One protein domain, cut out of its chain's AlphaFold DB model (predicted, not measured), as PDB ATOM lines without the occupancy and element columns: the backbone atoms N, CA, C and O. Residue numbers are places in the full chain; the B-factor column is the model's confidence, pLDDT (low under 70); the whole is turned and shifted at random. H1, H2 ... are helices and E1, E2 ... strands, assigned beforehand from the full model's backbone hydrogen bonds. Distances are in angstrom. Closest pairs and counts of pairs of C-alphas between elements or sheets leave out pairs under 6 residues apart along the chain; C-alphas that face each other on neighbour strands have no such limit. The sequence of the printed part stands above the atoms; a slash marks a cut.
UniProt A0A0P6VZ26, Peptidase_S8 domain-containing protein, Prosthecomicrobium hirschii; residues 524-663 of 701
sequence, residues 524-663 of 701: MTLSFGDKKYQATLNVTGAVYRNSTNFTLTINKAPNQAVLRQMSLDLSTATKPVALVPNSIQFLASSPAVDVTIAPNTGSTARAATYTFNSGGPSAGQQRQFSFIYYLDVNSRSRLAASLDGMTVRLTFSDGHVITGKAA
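What this domain is: This is residues 524 to 663 of the 701 residues of the protein "Peptidase_S8 domain-containing protein" of Prosthecomicrobium hirschii (UniProt A0A0P6VZ26). Two twisted sheets lie face to face as a sandwich, their strands crossed at 45 degrees. The edge strands E1 and E9 come together along one side, while on the other side E5 and E7 stay apart and the long unnamed stretch 570 to 594 runs past that gap; the short helix H1 sits at one end. The 140 printed residues hold nine named strands and one named helix, in the order E1 to E7, H1, E8, E9; the sheets, E5 E6 E4 E8 E9 and E1 E2 E3 E7, are all antiparallel. The class is mostly strand, with under half of the residues in named elements. The whole is compact, with a radius of gyration of the C-alphas of 14.5 A, and elongated, spanning 48 by 31 by 25 A.

How they stand to each other: E1, residues 524 to 529, E2, residues 534 to 540, and E3, residues 548 to 556, form a meander, each strand the antiparallel neighbour of the one before. N 526 and O 537 of the hairpin E1 and E2 are 2.8 A apart, and N 538 and O 551 of the hairpin E2 and E3 are 2.9 A apart, both within hydrogen-bond range. E7, residues 622 to 627, is the antiparallel neighbour of E3, with N 550 and O 625 at 2.8 A; this sheet is twisted. In the other sheet E4, residues 563 to 569, is an inner strand, the antiparallel neighbour of E6, residues 607 to 612, with N 610 and O 566 at 2.8 A, and of E8, residues 647 to 652, with N 567 and O 649 at 2.8 A. E5, residues 595 to 599, forms a hairpin with E6, with N 596 and O 611 at 3.0 A; E9, residues 657 to 661, forms one with E8, with N 648 and O 660 at 2.8 A. The closest C-alphas of E1 and E9 are those of Phe 528 and Gly 660, 5.0 A apart. H1, residues 640 to 643, is on the sheet E1 E2 E3 E7 at a height over the sheet of 5.9 A, over none of its strands. H1 is too short for an O i to N i+4 pair; its one O i to N i+3 pair is within range.

Where its parts are: E1 begins at C-alpha 524, (249.561, 164.540, 183.192). E2 is 20.0 A long, and E3, the longest strand by residues, 25.0 A. E9 ends at C-alpha 661, (255.934, 155.330, 185.479).

The domain as a whole: The C-alphas of Asn 559 and Asn 634, 47.7 A apart, are the farthest apart. The printed part has no cut. The links E4 to E5 and E7 to H1 are long. The mean pLDDT of the printed part is 72.9; residues 541 to 548, 575 to 606, 614 and 625 to 639 are under 70.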
ATOM      1  N   MET A 524     249.354 165.967 182.999       79.88
ATOM      2  CA  MET A 524     249.561 164.540 183.192       79.88
ATOM      3  C   MET A 524     249.257 164.159 184.633       79.88
ATOM      4  O   MET A 524     249.806 164.732 185.569       79.88
ATOM      5  N   THR A 525     248.437 163.130 184.821       86.12
ATOM      6  CA  THR A 525     248.168 162.560 186.142       86.12
ATOM      7  C   THR A 525     248.737 161.153 186.213       86.12
ATOM      8  O   THR A 525     248.270 160.239 185.537       86.12
ATOM      9  N   LEU A 526     249.719 160.953 187.085       88.88
ATOM     10  CA  LEU A 526     250.289 159.650 187.398       88.88
ATOM     11  C   LEU A 526     249.764 159.179 188.754       88.88
ATOM     12  O   LEU A 526     250.121 159.749 189.779       88.88
ATOM     13  N   SER A 527     248.968 158.110 188.783       91.81
ATOM     14  CA  SER A 527     248.577 157.431 190.029       91.81
ATOM     15  C   SER A 527     249.301 156.093 190.152       91.81
ATOM     16  O   SER A 527     249.289 155.292 189.220       91.81
ATOM     17  N   PHE A 528     249.961 155.851 191.285       94.50
ATOM     18  CA  PHE A 528     250.853 154.706 191.476       94.50
ATOM     19  C   PHE A 528     250.932 154.268 192.940       94.50
ATOM     20  O   PHE A 528     250.564 155.007 193.856       94.50
ATOM     21  N   GLY A 529     251.410 153.045 193.162       92.25
ATOM     22  CA  GLY A 529     251.530 152.455 194.489       92.25
ATOM     23  C   GLY A 529     251.081 150.998 194.541       92.25
ATOM     24  O   GLY A 529     250.993 150.313 193.525       92.25
ATOM     25  N   ASP A 530     250.789 150.536 195.747       94.19
ATOM     26  CA  ASP A 530     250.323 149.195 196.071       94.19
ATOM     27  C   ASP A 530     249.106 149.242 197.025       94.19
ATOM     28  O   ASP A 530     248.397 150.245 197.143       94.19
ATOM     29  N   LYS A 531     248.797 148.122 197.692       92.75
ATOM     30  CA  LYS A 531     247.644 148.027 198.606       92.75
ATOM     31  C   LYS A 531     247.778 148.914 199.853       92.75
ATOM     32  O   LYS A 531     246.754 149.310 200.423       92.75
ATOM     33  N   LYS A 532     249.004 149.166 200.315       91.81
ATOM     34  CA  LYS A 532     249.316 149.897 201.552       91.81
ATOM     35  C   LYS A 532     249.685 151.351 201.274       91.81
ATOM     36  O   LYS A 532     249.268 152.212 202.043       91.81
ATOM     37  N   TYR A 533     250.389 151.606 200.177       95.12
ATOM     38  CA  TYR A 533     250.899 152.921 199.808       95.12
ATOM     39  C   TYR A 533     250.341 153.365 198.466       95.12
ATOM     40  O   TYR A 533     250.465 152.638 197.491       95.12
ATOM     41  N   GLN A 534     249.748 154.553 198.389       95.69
ATOM     42  CA  GLN A 534     249.234 155.112 197.137       95.69
ATOM     43  C   GLN A 534     249.593 156.586 197.041       95.69
ATOM     44  O   GLN A 534     249.452 157.323 198.017       95.69
ATOM     45  N   ALA A 535     250.010 157.016 195.857       94.56
ATOM     46  CA  ALA A 535     250.338 158.399 195.566       94.56
ATOM     47  C   ALA A 535     249.819 158.809 194.186       94.56
ATOM     48  O   ALA A 535     249.679 157.980 193.282       94.56
ATOM     49  N   THR A 536     249.564 160.103 194.037       93.56
ATOM     50  CA  THR A 536     249.248 160.733 192.758       93.56
ATOM     51  C   THR A 536     250.208 161.889 192.533       93.56
ATOM     52  O   THR A 536     250.377 162.734 193.409       93.56
ATOM     53  N   LEU A 537     250.834 161.929 191.363       89.50
ATOM     54  CA  LEU A 537     251.598 163.066 190.873       89.50
ATOM     55  C   LEU A 537     250.808 163.712 189.738       89.50
ATOM     56  O   LEU A 537     250.663 163.117 188.671       89.50
ATOM     57  N   ASN A 538     250.301 164.915 189.976       85.88
ATOM     58  CA  ASN A 538     249.736 165.757 188.928       85.88
ATOM     59  C   ASN A 538     250.833 166.668 188.394       85.88
ATOM     60  O   ASN A 538     251.518 167.330 189.173       85.88
ATOM     61  N   VAL A 539     250.995 166.686 187.082       79.81
ATOM     62  CA  VAL A 539     251.868 167.594 186.356       79.81
ATOM     63  C   VAL A 539     250.981 168.522 185.559       79.81
ATOM     64  O   VAL A 539     250.166 168.057 184.767       79.81
ATOM     65  N   THR A 540     251.177 169.813 185.757       72.56
ATOM     66  CA  THR A 540     250.582 170.857 184.935       72.56
ATOM     67  C   THR A 540     251.725 171.537 184.205       72.56
ATOM     68  O   THR A 540     252.654 172.082 184.814       72.56
ATOM     69  N   GLY A 541     251.699 171.393 182.887       62.88
ATOM     70  CA  GLY A 541     252.680 171.892 181.939       62.88
ATOM     71  C   GLY A 541     252.911 173.378 182.146       62.88
ATOM     72  O   GLY A 541     252.006 174.131 182.507       62.88
ATOM     73  N   ALA A 542     254.155 173.798 181.957       56.84
ATOM     74  CA  ALA A 542     254.508 175.190 182.139       56.84
ATOM     75  C   ALA A 542     253.924 176.066 181.023       56.84
ATOM     76  O   ALA A 542     253.945 175.699 179.850       56.84
ATOM     77  N   VAL A 543     253.520 177.277 181.401       53.69
ATOM     78  CA  VAL A 543     253.453 178.447 180.513       53.69
ATOM     79  C   VAL A 543     254.833 178.642 179.852       53.69
ATOM     80  O   VAL A 543     255.853 178.331 180.473       53.69
ATOM     81  N   TYR A 544     254.887 179.142 178.613       48.59
ATOM     82  CA  TYR A 544     256.124 179.462 177.881       48.59
ATOM     83  C   TYR A 544     257.224 180.041 178.800       48.59
ATOM     84  O   TYR A 544     256.997 180.996 179.538       48.59
ATOM     85  N   ARG A 545     258.430 179.451 178.786       49.06
ATOM     86  CA  ARG A 545     259.587 179.787 179.658       49.06
ATOM     87  C   ARG A 545     259.419 179.605 181.176       49.06
ATOM     88  O   ARG A 545     260.422 179.758 181.881       49.06
ATOM     89  N   ASN A 546     258.272 179.164 181.680       55.66
ATOM     90  CA  ASN A 546     258.067 178.892 183.101       55.66
ATOM     91  C   ASN A 546     258.558 177.489 183.524       55.66
ATOM     92  O   ASN A 546     258.889 176.630 182.694       55.66
ATOM     93  N   SER A 547     258.647 177.268 184.833       58.91
ATOM     94  CA  SER A 547     258.825 175.950 185.443       58.91
ATOM     95  C   SER A 547     257.543 175.118 185.324       58.91
ATOM     96  O   SER A 547     256.444 175.656 185.425       58.91
ATOM     97  N   THR A 548     257.675 173.813 185.078       67.81
ATOM     98  CA  THR A 548     256.530 172.886 185.091       67.81
ATOM     99  C   THR A 548     256.110 172.654 186.530       67.81
ATOM    100  O   THR A 548     256.976 172.405 187.370       67.81
ATOM    101  N   ASN A 549     254.810 172.723 186.807       72.75
ATOM    102  CA  ASN A 549     254.271 172.571 188.150       72.75
ATOM    103  C   ASN A 549     253.919 171.115 188.426       72.75
ATOM    104  O   ASN A 549     253.268 170.441 187.630       72.75
ATOM    105  N   PHE A 550     254.325 170.641 189.596       78.12
ATOM    106  CA  PHE A 550     254.067 169.295 190.067       78.12
ATOM    107  C   PHE A 550     253.349 169.363 191.406       78.12
ATOM    108  O   PHE A 550     253.788 170.058 192.319       78.12
ATOM    109  N   THR A 551     252.271 168.599 191.551       82.81
ATOM    110  CA  THR A 551     251.580 168.384 192.823       82.81
ATOM    111  C   THR A 551     251.636 166.904 193.169       82.81
ATOM    112  O   THR A 551     250.958 166.084 192.549       82.81
ATOM    113  N   LEU A 552     252.439 166.558 194.173       86.38
ATOM    114  CA  LEU A 552     252.484 165.220 194.750       86.38
ATOM    115  C   LEU A 552     251.479 165.117 195.896       86.38
ATOM    116  O   LEU A 552     251.578 165.858 196.870       86.38
ATOM    117  N   THR A 553     250.571 164.151 195.815       90.12
ATOM    118  CA  THR A 553     249.621 163.798 196.877       90.12
ATOM    119  C   THR A 553     249.903 162.388 197.373       90.12
ATOM    120  O   THR A 553     249.989 161.452 196.575       90.12
ATOM    121  N   ILE A 554     250.024 162.215 198.691       92.50
ATOM    122  CA  ILE A 554     250.085 160.888 199.310       92.50
ATOM    123  C   ILE A 554     248.656 160.473 199.655       92.50
ATOM    124  O   ILE A 554     248.101 160.887 200.668       92.50
ATOM    125  N   ASN A 555     248.044 159.652 198.806       92.81
ATOM    126  CA  ASN A 555     246.652 159.227 198.967       92.81
ATOM    127  C   ASN A 555     246.484 158.247 200.135       92.81
ATOM    128  O   ASN A 555     245.468 158.264 200.826       92.81
ATOM    129  N   LYS A 556     247.474 157.370 200.354       93.62
ATOM    130  CA  LYS A 556     247.417 156.327 201.385       93.62
ATOM    131  C   LYS A 556     248.811 155.972 201.893       93.62
ATOM    132  O   LYS A 556     249.704 155.730 201.085       93.62
ATOM    133  N   ALA A 557     248.964 155.892 203.213       91.00
ATOM    134  CA  ALA A 557     250.135 155.350 203.901       91.00
ATOM    135  C   ALA A 557     249.736 154.877 205.324       91.00
ATOM    136  O   ALA A 557     248.891 155.521 205.952       91.00
ATOM    137  N   PRO A 558     250.279 153.760 205.842       89.38
ATOM    138  CA  PRO A 558     250.021 153.273 207.199       89.38
ATOM    139  C   PRO A 558     250.792 154.065 208.272       89.38
ATOM    140  O   PRO A 558     251.787 154.717 207.975       89.38
ATOM    141  N   ASN A 559     250.362 153.952 209.536       75.31
ATOM    142  CA  ASN A 559     251.134 154.296 210.746       75.31
ATOM    143  C   ASN A 559     251.835 155.671 210.745       75.31
ATOM    144  O   ASN A 559     252.969 155.773 211.203       75.31
ATOM    145  N   GLN A 560     251.186 156.718 210.221       75.19
ATOM    146  CA  GLN A 560     251.791 158.056 210.086       75.19
ATOM    147  C   GLN A 560     253.116 158.064 209.293       75.19
ATOM    148  O   GLN A 560     253.917 158.981 209.453       75.19
ATOM    149  N   ALA A 561     253.362 157.066 208.435       87.12
ATOM    150  CA  ALA A 561     254.546 157.031 207.590       87.12
ATOM    151  C   ALA A 561     254.607 158.301 206.733       87.12
ATOM    152  O   ALA A 561     253.652 158.655 206.034       87.12
ATOM    153  N   VAL A 562     255.746 158.987 206.810       89.31
ATOM    154  CA  VAL A 562     256.010 160.232 206.085       89.31
ATOM    155  C   VAL A 562     256.946 159.963 204.922       89.31
ATOM    156  O   VAL A 562     257.835 159.110 205.001       89.31
ATOM    157  N   LEU A 563     256.778 160.711 203.838       90.19
ATOM    158  CA  LEU A 563     257.718 160.681 202.727       90.19
ATOM    159  C   LEU A 563     259.105 161.161 203.192       90.19
ATOM    160  O   LEU A 563     259.231 162.216 203.814       90.19
ATOM    161  N   ARG A 564     260.155 160.397 202.886       89.94
ATOM    162  CA  ARG A 564     261.554 160.770 203.157       89.94
ATOM    163  C   ARG A 564     262.301 161.166 201.906       89.94
ATOM    164  O   ARG A 564     263.131 162.067 201.963       89.94
ATOM    165  N   GLN A 565     261.997 160.521 200.787       89.31
ATOM    166  CA  GLN A 565     262.690 160.781 199.539       89.31
ATOM    167  C   GLN A 565     261.750 160.657 198.345       89.31
ATOM    168  O   GLN A 565     260.924 159.748 198.295       89.31
ATOM    169  N   MET A 566     261.922 161.537 197.367       88.62
ATOM    170  CA  MET A 566     261.337 161.419 196.035       88.62
ATOM    171  C   MET A 566     262.457 161.466 194.998       88.62
ATOM    172  O   MET A 566     263.346 162.305 195.088       88.62
ATOM    173  N   SER A 567     262.412 160.591 194.001       86.94
ATOM    174  CA  SER A 567     263.326 160.610 192.861       86.94
ATOM    175  C   SER A 567     262.534 160.658 191.559       86.94
ATOM    176  O   SER A 567     261.563 159.915 191.397       86.94
ATOM    177  N   LEU A 568     262.939 161.549 190.659       84.19
ATOM    178  CA  LEU A 568     262.418 161.692 189.304       84.19
ATOM    179  C   LEU A 568     263.525 161.294 188.337       84.19
ATOM    180  O   LEU A 568     264.583 161.920 188.341       84.19
ATOM    181  N   ASP A 569     263.282 160.277 187.519       83.44
ATOM    182  CA  ASP A 569     264.225 159.776 186.524       83.44
ATOM    183  C   ASP A 569     263.675 159.991 185.106       83.44
ATOM    184  O   ASP A 569     262.838 159.236 184.602       83.44
ATOM    185  N   LEU A 570     264.178 161.041 184.460       77.25
ATOM    186  CA  LEU A 570     263.892 161.430 183.081       77.25
ATOM    187  C   LEU A 570     264.690 160.618 182.059       77.25
ATOM    188  O   LEU A 570     264.384 160.676 180.873       77.25
ATOM    189  N   SER A 571     265.702 159.843 182.469       74.44
ATOM    190  CA  SER A 571     266.433 158.979 181.531       74.44
ATOM    191  C   SER A 571     265.545 157.872 180.959       74.44
ATOM    192  O   SER A 571     265.823 157.351 179.882       74.44
ATOM    193  N   THR A 572     264.457 157.568 181.666       74.50
ATOM    194  CA  THR A 572     263.436 156.592 181.277       74.50
ATOM    195  C   THR A 572     262.323 157.163 180.393       74.50
ATOM    196  O   THR A 572     261.482 156.392 179.921       74.50
ATOM    197  N   ALA A 573     262.316 158.479 180.146       71.94
ATOM    198  CA  ALA A 573     261.333 159.118 179.281       71.94
ATOM    199  C   ALA A 573     261.447 158.616 177.829       71.94
ATOM    200  O   ALA A 573     262.533 158.282 177.347       71.94
ATOM    201  N   THR A 574     260.318 158.545 177.120       71.75
ATOM    202  CA  THR A 574     260.266 158.056 175.730       71.75
ATOM    203  C   THR A 574     260.983 158.995 174.766       71.75
ATOM    204  O   THR A 574     261.503 158.554 173.740       71.75
ATOM    205  N   LYS A 575     261.055 160.282 175.114       66.94
ATOM    206  CA  LYS A 575     261.832 161.304 174.415       66.94
ATOM    207  C   LYS A 575     263.054 161.685 175.258       66.94
ATOM    208  O   LYS A 575     262.978 161.637 176.486       66.94
ATOM    209  N   PRO A 576     264.185 162.069 174.637       63.62
ATOM    210  CA  PRO A 576     265.277 162.684 175.376       63.62
ATOM    211  C   PRO A 576     264.729 163.895 176.138       63.62
ATOM    212  O   PRO A 576     264.055 164.729 175.553       63.62
ATOM    213  N   VAL A 577     264.969 163.965 177.444       65.75
ATOM    214  CA  VAL A 577     264.663 165.145 178.258       65.75
ATOM    215  C   VAL A 577     265.871 165.402 179.147       65.75
ATOM    216  O   VAL A 577     266.441 164.469 179.723       65.75
ATOM    217  N   ALA A 578     266.283 166.662 179.242       64.12
ATOM    218  CA  ALA A 578     267.352 167.101 180.129       64.12
ATOM    219  C   ALA A 578     266.824 168.145 181.120       64.12
ATOM    220  O   ALA A 578     266.083 169.056 180.743       64.12
ATOM    221  N   LEU A 579     267.225 168.024 182.388       62.72
ATOM    222  CA  LEU A 579     266.997 169.067 183.387       62.72
ATOM    223  C   LEU A 579     267.910 170.254 183.109       62.72
ATOM    224  O   LEU A 579     269.081 170.080 182.768       62.72
ATOM    225  N   VAL A 580     267.399 171.459 183.346       58.78
ATOM    226  CA  VAL A 580     268.241 172.654 183.381       58.78
ATOM    227  C   VAL A 580     268.870 172.756 184.771       58.78
ATOM    228  O   VAL A 580     268.125 172.842 185.757       58.78
ATOM    229  N   PRO A 581     270.211 172.769 184.889       51.25
ATOM    230  CA  PRO A 581     270.873 173.000 186.170       51.25
ATOM    231  C   PRO A 581     270.363 174.293 186.826       51.25
ATOM    232  O   PRO A 581     270.153 175.290 186.142       51.25
ATOM    233  N   ASN A 582     270.158 174.278 188.148       50.12
ATOM    234  CA  ASN A 582     269.690 175.420 188.958       50.12
ATOM    235  C   ASN A 582     268.257 175.922 188.683       50.12
ATOM    236  O   ASN A 582     267.874 176.972 189.192       50.12
ATOM    237  N   SER A 583     267.447 175.189 187.916       50.91
ATOM    238  CA  SER A 583     266.057 175.578 187.624       50.91
ATOM    239  C   SER A 583     264.998 174.942 188.528       50.91
ATOM    240  O   SER A 583     263.809 175.196 188.348       50.91
ATOM    241  N   ILE A 584     265.414 174.078 189.455       50.09
ATOM    242  CA  ILE A 584     264.515 173.364 190.361       50.09
ATOM    243  C   ILE A 584     264.186 174.285 191.537       50.09
ATOM    244  O   ILE A 584     265.076 174.628 192.314       50.09
ATOM    245  N   GLN A 585     262.921 174.680 191.666       49.41
ATOM    246  CA  GLN A 585     262.423 175.546 192.733       49.41
ATOM    247  C   GLN A 585     261.241 174.866 193.441       49.41
ATOM    248  O   GLN A 585     260.359 174.291 192.814       49.41
ATOM    249  N   PHE A 586     261.196 174.911 194.774       44.53
ATOM    250  CA  PHE A 586     259.958 174.602 195.493       44.53
ATOM    251  C   PHE A 586     259.170 175.892 195.669       44.53
ATOM    252  O   PHE A 586     259.642 176.806 196.342       44.53
ATOM    253  N   LEU A 587     257.949 175.930 195.139       45.41
ATOM    254  CA  LEU A 587     256.943 176.891 195.574       45.41
ATOM    255  C   LEU A 587     256.389 176.382 196.907       45.41
ATOM    256  O   LEU A 587     255.428 175.615 196.971       45.41
ATOM    257  N   ALA A 588     257.088 176.708 197.990       37.81
ATOM    258  CA  ALA A 588     256.614 176.411 199.327       37.81
ATOM    259  C   ALA A 588     255.600 177.482 199.736       37.81
ATOM    260  O   ALA A 588     255.959 178.641 199.938       37.81
ATOM    261  N   SER A 589     254.349 177.086 199.968       34.94
ATOM    262  CA  SER A 589     253.544 177.775 200.973       34.94
ATOM    263  C   SER A 589     254.315 177.684 202.305       34.94
ATOM    264  O   SER A 589     254.464 176.592 202.853       34.94
ATOM    265  N   SER A 590     254.895 178.807 202.730       34.72
ATOM    266  CA  SER A 590     255.806 179.025 203.873       34.72
ATOM    267  C   SER A 590     255.447 178.300 205.199       34.72
ATOM    268  O   SER A 590     254.256 178.077 205.432       34.72
ATOM    269  N   PRO A 591     256.413 178.006 206.119       43.16
ATOM    270  CA  PRO A 591     257.846 178.335 206.075       43.16
ATOM    271  C   PRO A 591     258.817 177.137 205.970       43.16
ATOM    272  O   PRO A 591     258.525 176.024 206.390       43.16
ATOM    273  N   ALA A 592     260.015 177.470 205.466       38.62
ATOM    274  CA  ALA A 592     261.306 176.769 205.507       38.62
ATOM    275  C   ALA A 592     261.401 175.368 204.863       38.62
ATOM    276  O   ALA A 592     261.019 174.340 205.414       38.62
ATOM    277  N   VAL A 593     262.021 175.351 203.681       46.84
ATOM    278  CA  VAL A 593     262.418 174.170 202.911       46.84
ATOM    279  C   VAL A 593     263.484 173.384 203.674       46.84
ATOM    280  O   VAL A 593     264.657 173.742 203.659       46.84
ATOM    281  N   ASP A 594     263.088 172.278 204.293       57.22
ATOM    282  CA  ASP A 594     264.009 171.254 204.784       57.22
ATOM    283  C   ASP A 594     264.130 170.121 203.753       57.22
ATOM    284  O   ASP A 594     263.830 168.951 204.015       57.22
ATOM    285  N   VAL A 595     264.463 170.515 202.518       55.47
ATOM    286  CA  VAL A 595     264.597 169.617 201.371       55.47
ATOM    287  C   VAL A 595     265.959 169.798 200.721       55.47
ATOM    288  O   VAL A 595     266.252 170.853 200.164       55.47
ATOM    289  N   THR A 596     266.777 168.749 200.740       63.25
ATOM    290  CA  THR A 596     268.044 168.723 199.998       63.25
ATOM    291  C   THR A 596     267.787 168.187 198.595       63.25
ATOM    292  O   THR A 596     267.245 167.089 198.438       63.25
ATOM    293  N   ILE A 597     268.186 168.950 197.574       63.44
ATOM    294  CA  ILE A 597     268.113 168.543 196.168       63.44
ATOM    295  C   ILE A 597     269.514 168.143 195.716       63.44
ATOM    296  O   ILE A 597     270.437 168.954 195.752       63.44
ATOM    297  N   ALA A 598     269.667 166.905 195.256       63.53
ATOM    298  CA  ALA A 598     270.891 166.439 194.617       63.53
ATOM    299  C   ALA A 598     270.635 166.274 193.109       63.53
ATOM    300  O   ALA A 598     270.123 165.226 192.694       63.53
ATOM    301  N   PRO A 599     270.920 167.291 192.270       59.25
ATOM    302  CA  PRO A 599     270.985 167.074 190.833       59.25
ATOM    303  C   PRO A 599     272.216 166.212 190.534       59.25
ATOM    304  O   PRO A 599     273.282 166.433 191.108       59.25
ATOM    305  N   ASN A 600     272.113 165.251 189.615       55.28
ATOM    306  CA  ASN A 600     273.321 164.647 189.050       55.28
ATOM    307  C   ASN A 600     274.093 165.760 188.322       55.28
ATOM    308  O   ASN A 600     273.632 166.257 187.299       55.28
ATOM    309  N   THR A 601     275.215 166.219 188.877       43.88
ATOM    310  CA  THR A 601     275.923 167.423 188.421       43.88
ATOM    311  C   THR A 601     276.618 167.185 187.080       43.88
ATOM    312  O   THR A 601     277.765 166.747 187.023       43.88
ATOM    313  N   GLY A 602     275.906 167.477 185.994       50.88
ATOM    314  CA  GLY A 602     276.403 167.528 184.621       50.88
ATOM    315  C   GLY A 602     275.394 168.249 183.723       50.88
ATOM    316  O   GLY A 602     274.205 168.292 184.037       50.88
ATOM    317  N   SER A 603     275.835 168.793 182.586       46.28
ATOM    318  CA  SER A 603     274.988 169.482 181.587       46.28
ATOM    319  C   SER A 603     273.936 168.581 180.905       46.28
ATOM    320  O   SER A 603     273.243 169.006 179.988       46.28
ATOM    321  N   THR A 604     273.809 167.334 181.364       53.94
ATOM    322  CA  THR A 604     272.922 166.276 180.870       53.94
ATOM    323  C   THR A 604     272.147 165.601 182.005       53.94
ATOM    324  O   THR A 604     271.697 164.469 181.845       53.94
ATOM    325  N   ALA A 605     272.000 166.254 183.165       56.22
ATOM    326  CA  ALA A 605     271.305 165.699 184.325       56.22
ATOM    327  C   ALA A 605     269.904 165.176 183.949       56.22
ATOM    328  O   ALA A 605     269.018 165.940 183.568       56.22
ATOM    329  N   ARG A 606     269.706 163.855 184.058       66.50
ATOM    330  CA  ARG A 606     268.427 163.179 183.761       66.50
ATOM    331  C   ARG A 606     267.715 162.650 185.001       66.50
ATOM    332  O   ARG A 606     266.742 161.924 184.867       66.50
ATOM    333  N   ALA A 607     268.191 162.985 186.196       70.94
ATOM    334  CA  ALA A 607     267.526 162.600 187.429       70.94
ATOM    335  C   ALA A 607     267.637 163.697 188.490       70.94
ATOM    336  O   ALA A 607     268.677 164.352 188.606       70.94
ATOM    337  N   ALA A 608     266.570 163.862 189.266       73.19
ATOM    338  CA  ALA A 608     266.512 164.739 190.429       73.19
ATOM    339  C   ALA A 608     266.055 163.937 191.646       73.19
ATOM    340  O   ALA A 608     265.065 163.208 191.580       73.19
ATOM    341  N   THR A 609     266.773 164.081 192.757       78.12
ATOM    342  CA  THR A 609     266.414 163.448 194.027       78.12
ATOM    343  C   THR A 609     266.187 164.507 195.091       78.12
ATOM    344  O   THR A 609     266.997 165.415 195.259       78.12
ATOM    345  N   TYR A 610     265.080 164.351 195.804       77.69
ATOM    346  CA  TYR A 610     264.564 165.248 196.822       77.69
ATOM    347  C   TYR A 610     264.524 164.506 198.152       77.69
ATOM    348  O   TYR A 610     263.873 163.464 198.238       77.69
ATOM    349  N   THR A 611     265.183 165.038 199.177       82.56
ATOM    350  CA  THR A 611     265.228 164.436 200.519       82.56
ATOM    351  C   THR A 611     264.561 165.357 201.527       82.56
ATOM    352  O   THR A 611     265.003 166.486 201.663       82.56
ATOM    353  N   PHE A 612     263.536 164.885 202.241       82.25
ATOM    354  CA  PHE A 612     262.783 165.653 203.242       82.25
ATOM    355  C   PHE A 612     263.366 165.421 204.648       82.25
ATOM    356  O   PHE A 612     263.099 164.377 205.263       82.25
ATOM    357  N   ASN A 613     264.154 166.363 205.178       72.12
ATOM    358  CA  ASN A 613     264.948 166.107 206.387       72.12
ATOM    359  C   ASN A 613     264.097 166.126 207.683       72.12
ATOM    360  O   ASN A 613     264.255 165.232 208.516       72.12
ATOM    361  N   SER A 614     263.103 167.013 207.817       68.50
ATOM    362  CA  SER A 614     262.209 167.115 209.000       68.50
ATOM    363  C   SER A 614     260.894 166.329 208.898       68.50
ATOM    364  O   SER A 614     260.097 166.340 209.831       68.50
ATOM    365  N   GLY A 615     260.697 165.564 207.818       70.94
ATOM    366  CA  GLY A 615     259.505 164.735 207.589       70.94
ATOM    367  C   GLY A 615     258.608 165.286 206.478       70.94
ATOM    368  O   GLY A 615     258.088 166.395 206.565       70.94
ATOM    369  N   GLY A 616     258.451 164.515 205.401       77.25
ATOM    370  CA  GLY A 616     257.636 164.884 204.244       77.25
ATOM    371  C   GLY A 616     256.132 164.627 204.431       77.25
ATOM    372  O   GLY A 616     255.681 164.311 205.531       77.25
ATOM    373  N   PRO A 617     255.330 164.767 203.359       82.50
ATOM    374  CA  PRO A 617     253.884 164.566 203.421       82.50
ATOM    375  C   PRO A 617     253.515 163.149 203.889       82.50
ATOM    376  O   PRO A 617     254.131 162.161 203.479       82.50
ATOM    377  N   SER A 618     252.489 163.075 204.732       87.38
ATOM    378  CA  SER A 618     251.796 161.852 205.158       87.38
ATOM    379  C   SER A 618     250.467 161.682 204.407       87.38
ATOM    380  O   SER A 618     250.119 162.498 203.552       87.38
ATOM    381  N   ALA A 619     249.720 160.612 204.696       90.62
ATOM    382  CA  ALA A 619     248.444 160.337 204.035       90.62
ATOM    383  C   ALA A 619     247.465 161.529 204.120       90.62
ATOM    384  O   ALA A 619     247.232 162.079 205.194       90.62
ATOM    385  N   GLY A 620     246.892 161.914 202.979       83.19
ATOM    386  CA  GLY A 620     246.000 163.066 202.833       83.19
ATOM    387  C   GLY A 620     246.714 164.409 202.646       83.19
ATOM    388  O   GLY A 620     246.049 165.418 202.431       83.19
ATOM    389  N   GLN A 621     248.049 164.448 202.704       83.69
ATOM    390  CA  GLN A 621     248.825 165.667 202.492       83.69
ATOM    391  C   GLN A 621     249.386 165.749 201.070       83.69
ATOM    392  O   GLN A 621     249.699 164.739 200.431       83.69
ATOM    393  N   GLN A 622     249.567 166.988 200.611       81.06
ATOM    394  CA  GLN A 622     250.160 167.308 199.318       81.06
ATOM    395  C   GLN A 622     251.422 168.167 199.453       81.06
ATOM    396  O   GLN A 622     251.636 168.866 200.454       81.06
ATOM    397  N   ARG A 623     252.266 168.116 198.423       76.81
ATOM    398  CA  ARG A 623     253.422 168.993 198.226       76.81
ATOM    399  C   ARG A 623     253.489 169.449 196.777       76.81
ATOM    400  O   ARG A 623     253.376 168.627 195.872       76.81
ATOM    401  N   GLN A 624     253.709 170.745 196.592       73.00
ATOM    402  CA  GLN A 624     253.931 171.352 195.287       73.00
ATOM    403  C   GLN A 624     255.414 171.657 195.083       73.00
ATOM    404  O   GLN A 624     256.126 171.971 196.039       73.00
ATOM    405  N   PHE A 625     255.884 171.515 193.849       69.38
ATOM    406  CA  PHE A 625     257.245 171.843 193.432       69.38
ATOM    407  C   PHE A 625     257.282 172.130 191.934       69.38
ATOM    408  O   PHE A 625     256.361 171.751 191.208       69.38
ATOM    409  N   SER A 626     258.343 172.776 191.457       64.81
ATOM    410  CA  SER A 626     258.493 173.092 190.044       64.81
ATOM    411  C   SER A 626     259.944 173.002 189.566       64.81
ATOM    412  O   SER A 626     260.902 173.111 190.333       64.81
ATOM    413  N   PHE A 627     260.139 172.734 188.277       62.62
ATOM    414  CA  PHE A 627     261.461 172.827 187.651       62.62
ATOM    415  C   PHE A 627     261.380 173.037 186.144       62.62
ATOM    416  O   PHE A 627     260.332 172.823 185.530       62.62
ATOM    417  N   ILE A 628     262.495 173.446 185.536       62.88
ATOM    418  CA  ILE A 628     262.613 173.604 184.085       62.88
ATOM    419  C   ILE A 628     263.347 172.398 183.490       62.88
ATOM    420  O   ILE A 628     264.410 171.979 183.956       62.88
ATOM    421  N   TYR A 629     262.797 171.868 182.404       63.81
ATOM    422  CA  TYR A 629     263.436 170.870 181.556       63.81
ATOM    423  C   TYR A 629     263.312 171.276 180.086       63.81
ATOM    424  O   TYR A 629     262.459 172.090 179.730       63.81
ATOM    425  N   TYR A 630     264.160 170.699 179.237       58.09
ATOM    426  CA  TYR A 630     264.072 170.819 177.783       58.09
ATOM    427  C   TYR A 630     264.041 169.433 177.140       58.09
ATOM    428  O   TYR A 630     264.752 168.524 177.580       58.09
ATOM    429  N   LEU A 631     263.229 169.288 176.092       54.66
ATOM    430  CA  LEU A 631     263.187 168.101 175.231       54.66
ATOM    431  C   LEU A 631     264.463 167.979 174.367       54.66
ATOM    432  O   LEU A 631     264.956 166.883 174.132       54.66
ATOM    433  N   ASP A 632     265.037 169.098 173.914       47.94
ATOM    434  CA  ASP A 632     266.328 169.159 173.206       47.94
ATOM    435  C   ASP A 632     266.833 170.614 173.173       47.94
ATOM    436  O   ASP A 632     266.035 171.540 173.297       47.94
ATOM    437  N   VAL A 633     268.127 170.849 172.923       39.97
ATOM    438  CA  VAL A 633     268.684 172.197 172.675       39.97
ATOM    439  C   VAL A 633     267.988 172.923 171.514       39.97
ATOM    440  O   VAL A 633     268.016 174.151 171.459       39.97
ATOM    441  N   ASN A 634     267.320 172.175 170.626       40.12
ATOM    442  CA  ASN A 634     266.571 172.699 169.484       40.12
ATOM    443  C   ASN A 634     265.047 172.742 169.686       40.12
ATOM    444  O   ASN A 634     264.367 173.376 168.885       40.12
ATOM    445  N   SER A 635     264.501 172.091 170.722       48.50
ATOM    446  CA  SER A 635     263.057 172.073 170.992       48.50
ATOM    447  C   SER A 635     262.773 172.701 172.353       48.50
ATOM    448  O   SER A 635     263.149 172.183 173.405       48.50
ATOM    449  N   ARG A 636     262.134 173.874 172.331       51.88
ATOM    450  CA  ARG A 636     261.848 174.657 173.541       51.88
ATOM    451  C   ARG A 636     260.607 174.178 174.299       51.88
ATOM    452  O   ARG A 636     260.391 174.659 175.401       51.88
ATOM    453  N   SER A 637     259.865 173.210 173.753       52.91
ATOM    454  CA  SER A 637     258.616 172.698 174.323       52.91
ATOM    455  C   SER A 637     258.812 172.069 175.715       52.91
ATOM    456  O   SER A 637     259.708 171.247 175.928       52.91
ATOM    457  N   ARG A 638     257.957 172.471 176.669       62.03
ATOM    458  CA  ARG A 638     257.958 172.056 178.092       62.03
ATOM    459  C   ARG A 638     256.602 171.501 178.550       62.03
ATOM    460  O   ARG A 638     256.142 171.754 179.664       62.03
ATOM    461  N   LEU A 639     255.921 170.811 177.641       68.00
ATOM    462  CA  LEU A 639     254.610 170.201 177.870       68.00
ATOM    463  C   LEU A 639     254.737 168.970 178.770       68.00
ATOM    464  O   LEU A 639     255.679 168.206 178.589       68.00
ATOM    465  N   ALA A 640     253.760 168.683 179.641       70.94
ATOM    466  CA  ALA A 640     253.781 167.449 180.442       70.94
ATOM    467  C   ALA A 640     253.904 166.180 179.577       70.94
ATOM    468  O   ALA A 640     254.490 165.189 180.014       70.94
ATOM    469  N   ALA A 641     253.446 166.236 178.322       70.81
ATOM    470  CA  ALA A 641     253.654 165.194 177.323       70.81
ATOM    471  C   ALA A 641     255.126 164.802 177.070       70.81
ATOM    472  O   ALA A 641     255.407 163.687 176.633       70.81
ATOM    473  N   SER A 642     256.101 165.665 177.351       71.25
ATOM    474  CA  SER A 642     257.519 165.297 177.252       71.25
ATOM    475  C   SER A 642     257.964 164.318 178.337       71.25
ATOM    476  O   SER A 642     258.987 163.661 178.179       71.25
ATOM    477  N   LEU A 643     257.234 164.250 179.452       77.81
ATOM    478  CA  LEU A 643     257.558 163.415 180.606       77.81
ATOM    479  C   LEU A 643     257.007 161.993 180.466       77.81
ATOM    480  O   LEU A 643     257.130 161.202 181.401       77.81
ATOM    481  N   ASP A 644     256.411 161.654 179.323       80.88
ATOM    482  CA  ASP A 644     255.957 160.300 179.036       80.88
ATOM    483  C   ASP A 644     257.090 159.292 179.249       80.88
ATOM    484  O   ASP A 644     258.203 159.454 178.750       80.88
ATOM    485  N   GLY A 645     256.823 158.247 180.021       83.12
ATOM    486  CA  GLY A 645     257.805 157.241 180.404       83.12
ATOM    487  C   GLY A 645     258.709 157.599 181.589       83.12
ATOM    488  O   GLY A 645     259.389 156.693 182.069       83.12
ATOM    489  N   MET A 646     258.700 158.838 182.102       87.94
ATOM    490  CA  MET A 646     259.452 159.232 183.305       87.94
ATOM    491  C   MET A 646     259.127 158.317 184.491       87.94
ATOM    492  O   MET A 646     257.964 158.029 184.774       87.94
ATOM    493  N   THR A 647     260.142 157.916 185.249       90.06
ATOM    494  CA  THR A 647     259.961 157.112 186.461       90.06
ATOM    495  C   THR A 647     259.962 158.003 187.699       90.06
ATOM    496  O   THR A 647     260.823 158.864 187.859       90.06
ATOM    497  N   VAL A 648     259.003 157.778 188.595       91.44
ATOM    498  CA  VAL A 648     258.872 158.463 189.886       91.44
ATOM    499  C   VAL A 648     259.003 157.430 190.991       91.44
ATOM    500  O   VAL A 648     258.274 156.440 191.001       91.44
ATOM    501  N   ARG A 649     259.909 157.652 191.940       93.38
ATOM    502  CA  ARG A 649     260.137 156.756 193.078       93.38
ATOM    503  C   ARG A 649     259.959 157.508 194.387       93.38
ATOM    504  O   ARG A 649     260.564 158.558 194.569       93.38
ATOM    505  N   LEU A 650     259.164 156.956 195.296       94.44
ATOM    506  CA  LEU A 650     258.928 157.501 196.633       94.44
ATOM    507  C   LEU A 650     259.429 156.514 197.686       94.44
ATOM    508  O   LEU A 650     259.085 155.335 197.619       94.44
ATOM    509  N   THR A 651     260.200 157.004 198.655       94.50
ATOM    510  CA  THR A 651     260.700 156.234 199.805       94.50
ATOM    511  C   THR A 651     260.128 156.826 201.091       94.50
ATOM    512  O   THR A 651     260.298 158.021 201.354       94.50
ATOM    513  N   PHE A 652     259.462 156.002 201.897       93.75
ATOM    514  CA  PHE A 652     258.822 156.399 203.153       93.75
ATOM    515  C   PHE A 652     259.729 156.168 204.369       93.75
ATOM    516  O   PHE A 652     260.759 155.498 204.292       93.75
ATOM    517  N   SER A 653     259.352 156.744 205.512       92.00
ATOM    518  CA  SER A 653     260.102 156.679 206.773       92.00
ATOM    519  C   SER A 653     260.286 155.278 207.349       92.00
ATOM    520  O   SER A 653     261.182 155.086 208.164       92.00
ATOM    521  N   ASP A 654     259.461 154.317 206.946       91.69
ATOM    522  CA  ASP A 654     259.577 152.904 207.318       91.69
ATOM    523  C   ASP A 654     260.432 152.089 206.327       91.69
ATOM    524  O   ASP A 654     260.551 150.873 206.463       91.69
ATOM    525  N   GLY A 655     261.024 152.749 205.325       90.44
ATOM    526  CA  GLY A 655     261.824 152.124 204.273       90.44
ATOM    527  C   GLY A 655     261.007 151.563 203.108       90.44
ATOM    528  O   GLY A 655     261.604 151.055 202.155       90.44
ATOM    529  N   HIS A 656     259.671 151.659 203.132       94.94
ATOM    530  CA  HIS A 656     258.844 151.201 202.019       94.94
ATOM    531  C   HIS A 656     259.037 152.087 200.787       94.94
ATOM    532  O   HIS A 656     259.177 153.307 200.891       94.94
ATOM    533  N   VAL A 657     259.024 151.469 199.607       95.88
ATOM    534  CA  VAL A 657     259.245 152.150 198.330       95.88
ATOM    535  C   VAL A 657     258.096 151.852 197.382       95.88
ATOM    536  O   VAL A 657     257.767 150.690 197.154       95.88
ATOM    537  N   ILE A 658     257.556 152.898 196.758       96.19
ATOM    538  CA  ILE A 658     256.670 152.761 195.598       96.19
ATOM    539  C   ILE A 658     257.269 153.453 194.380       96.19
ATOM    540  O   ILE A 658     257.893 154.510 194.488       96.19
ATOM    541  N   THR A 659     257.048 152.852 193.214       94.75
ATOM    542  CA  THR A 659     257.535 153.354 191.929       94.75
ATOM    543  C   THR A 659     256.367 153.470 190.960       94.75
ATOM    544  O   THR A 659     255.580 152.536 190.815       94.75
ATOM    545  N   GLY A 660     256.256 154.616 190.300       91.94
ATOM    546  CA  GLY A 660     255.321 154.878 189.215       91.94
ATOM    547  C   GLY A 660     256.073 155.194 187.930       91.94
ATOM    548  O   GLY A 660     257.194 155.695 187.968       91.94
ATOM    549  N   LYS A 661     255.444 154.914 186.791       89.50
ATOM    550  CA  LYS A 661     255.934 155.330 185.479       89.50
ATOM    551  C   LYS A 661     254.886 156.223 184.837       89.50
ATOM    552  O   LYS A 661     253.747 155.792 184.679       89.50
ATOM    553  N   ALA A 662     255.272 157.449 184.511       83.31
ATOM    554  CA  ALA A 662     254.465 158.384 183.753       83.31
ATOM    555  C   ALA A 662     254.050 157.738 182.430       83.31
ATOM    556  O   ALA A 662     254.873 157.138 181.736       83.31
ATOM    557  N   ALA A 663     252.768 157.835 182.116       78.75
ATOM    558  CA  ALA A 663     252.202 157.336 180.881       78.75
ATOM    559  C   ALA A 663     251.154 158.340 180.429       78.75
ATOM    560  O   ALA A 663     250.261 158.686 181.206       78.75
TER     561      ALA A 663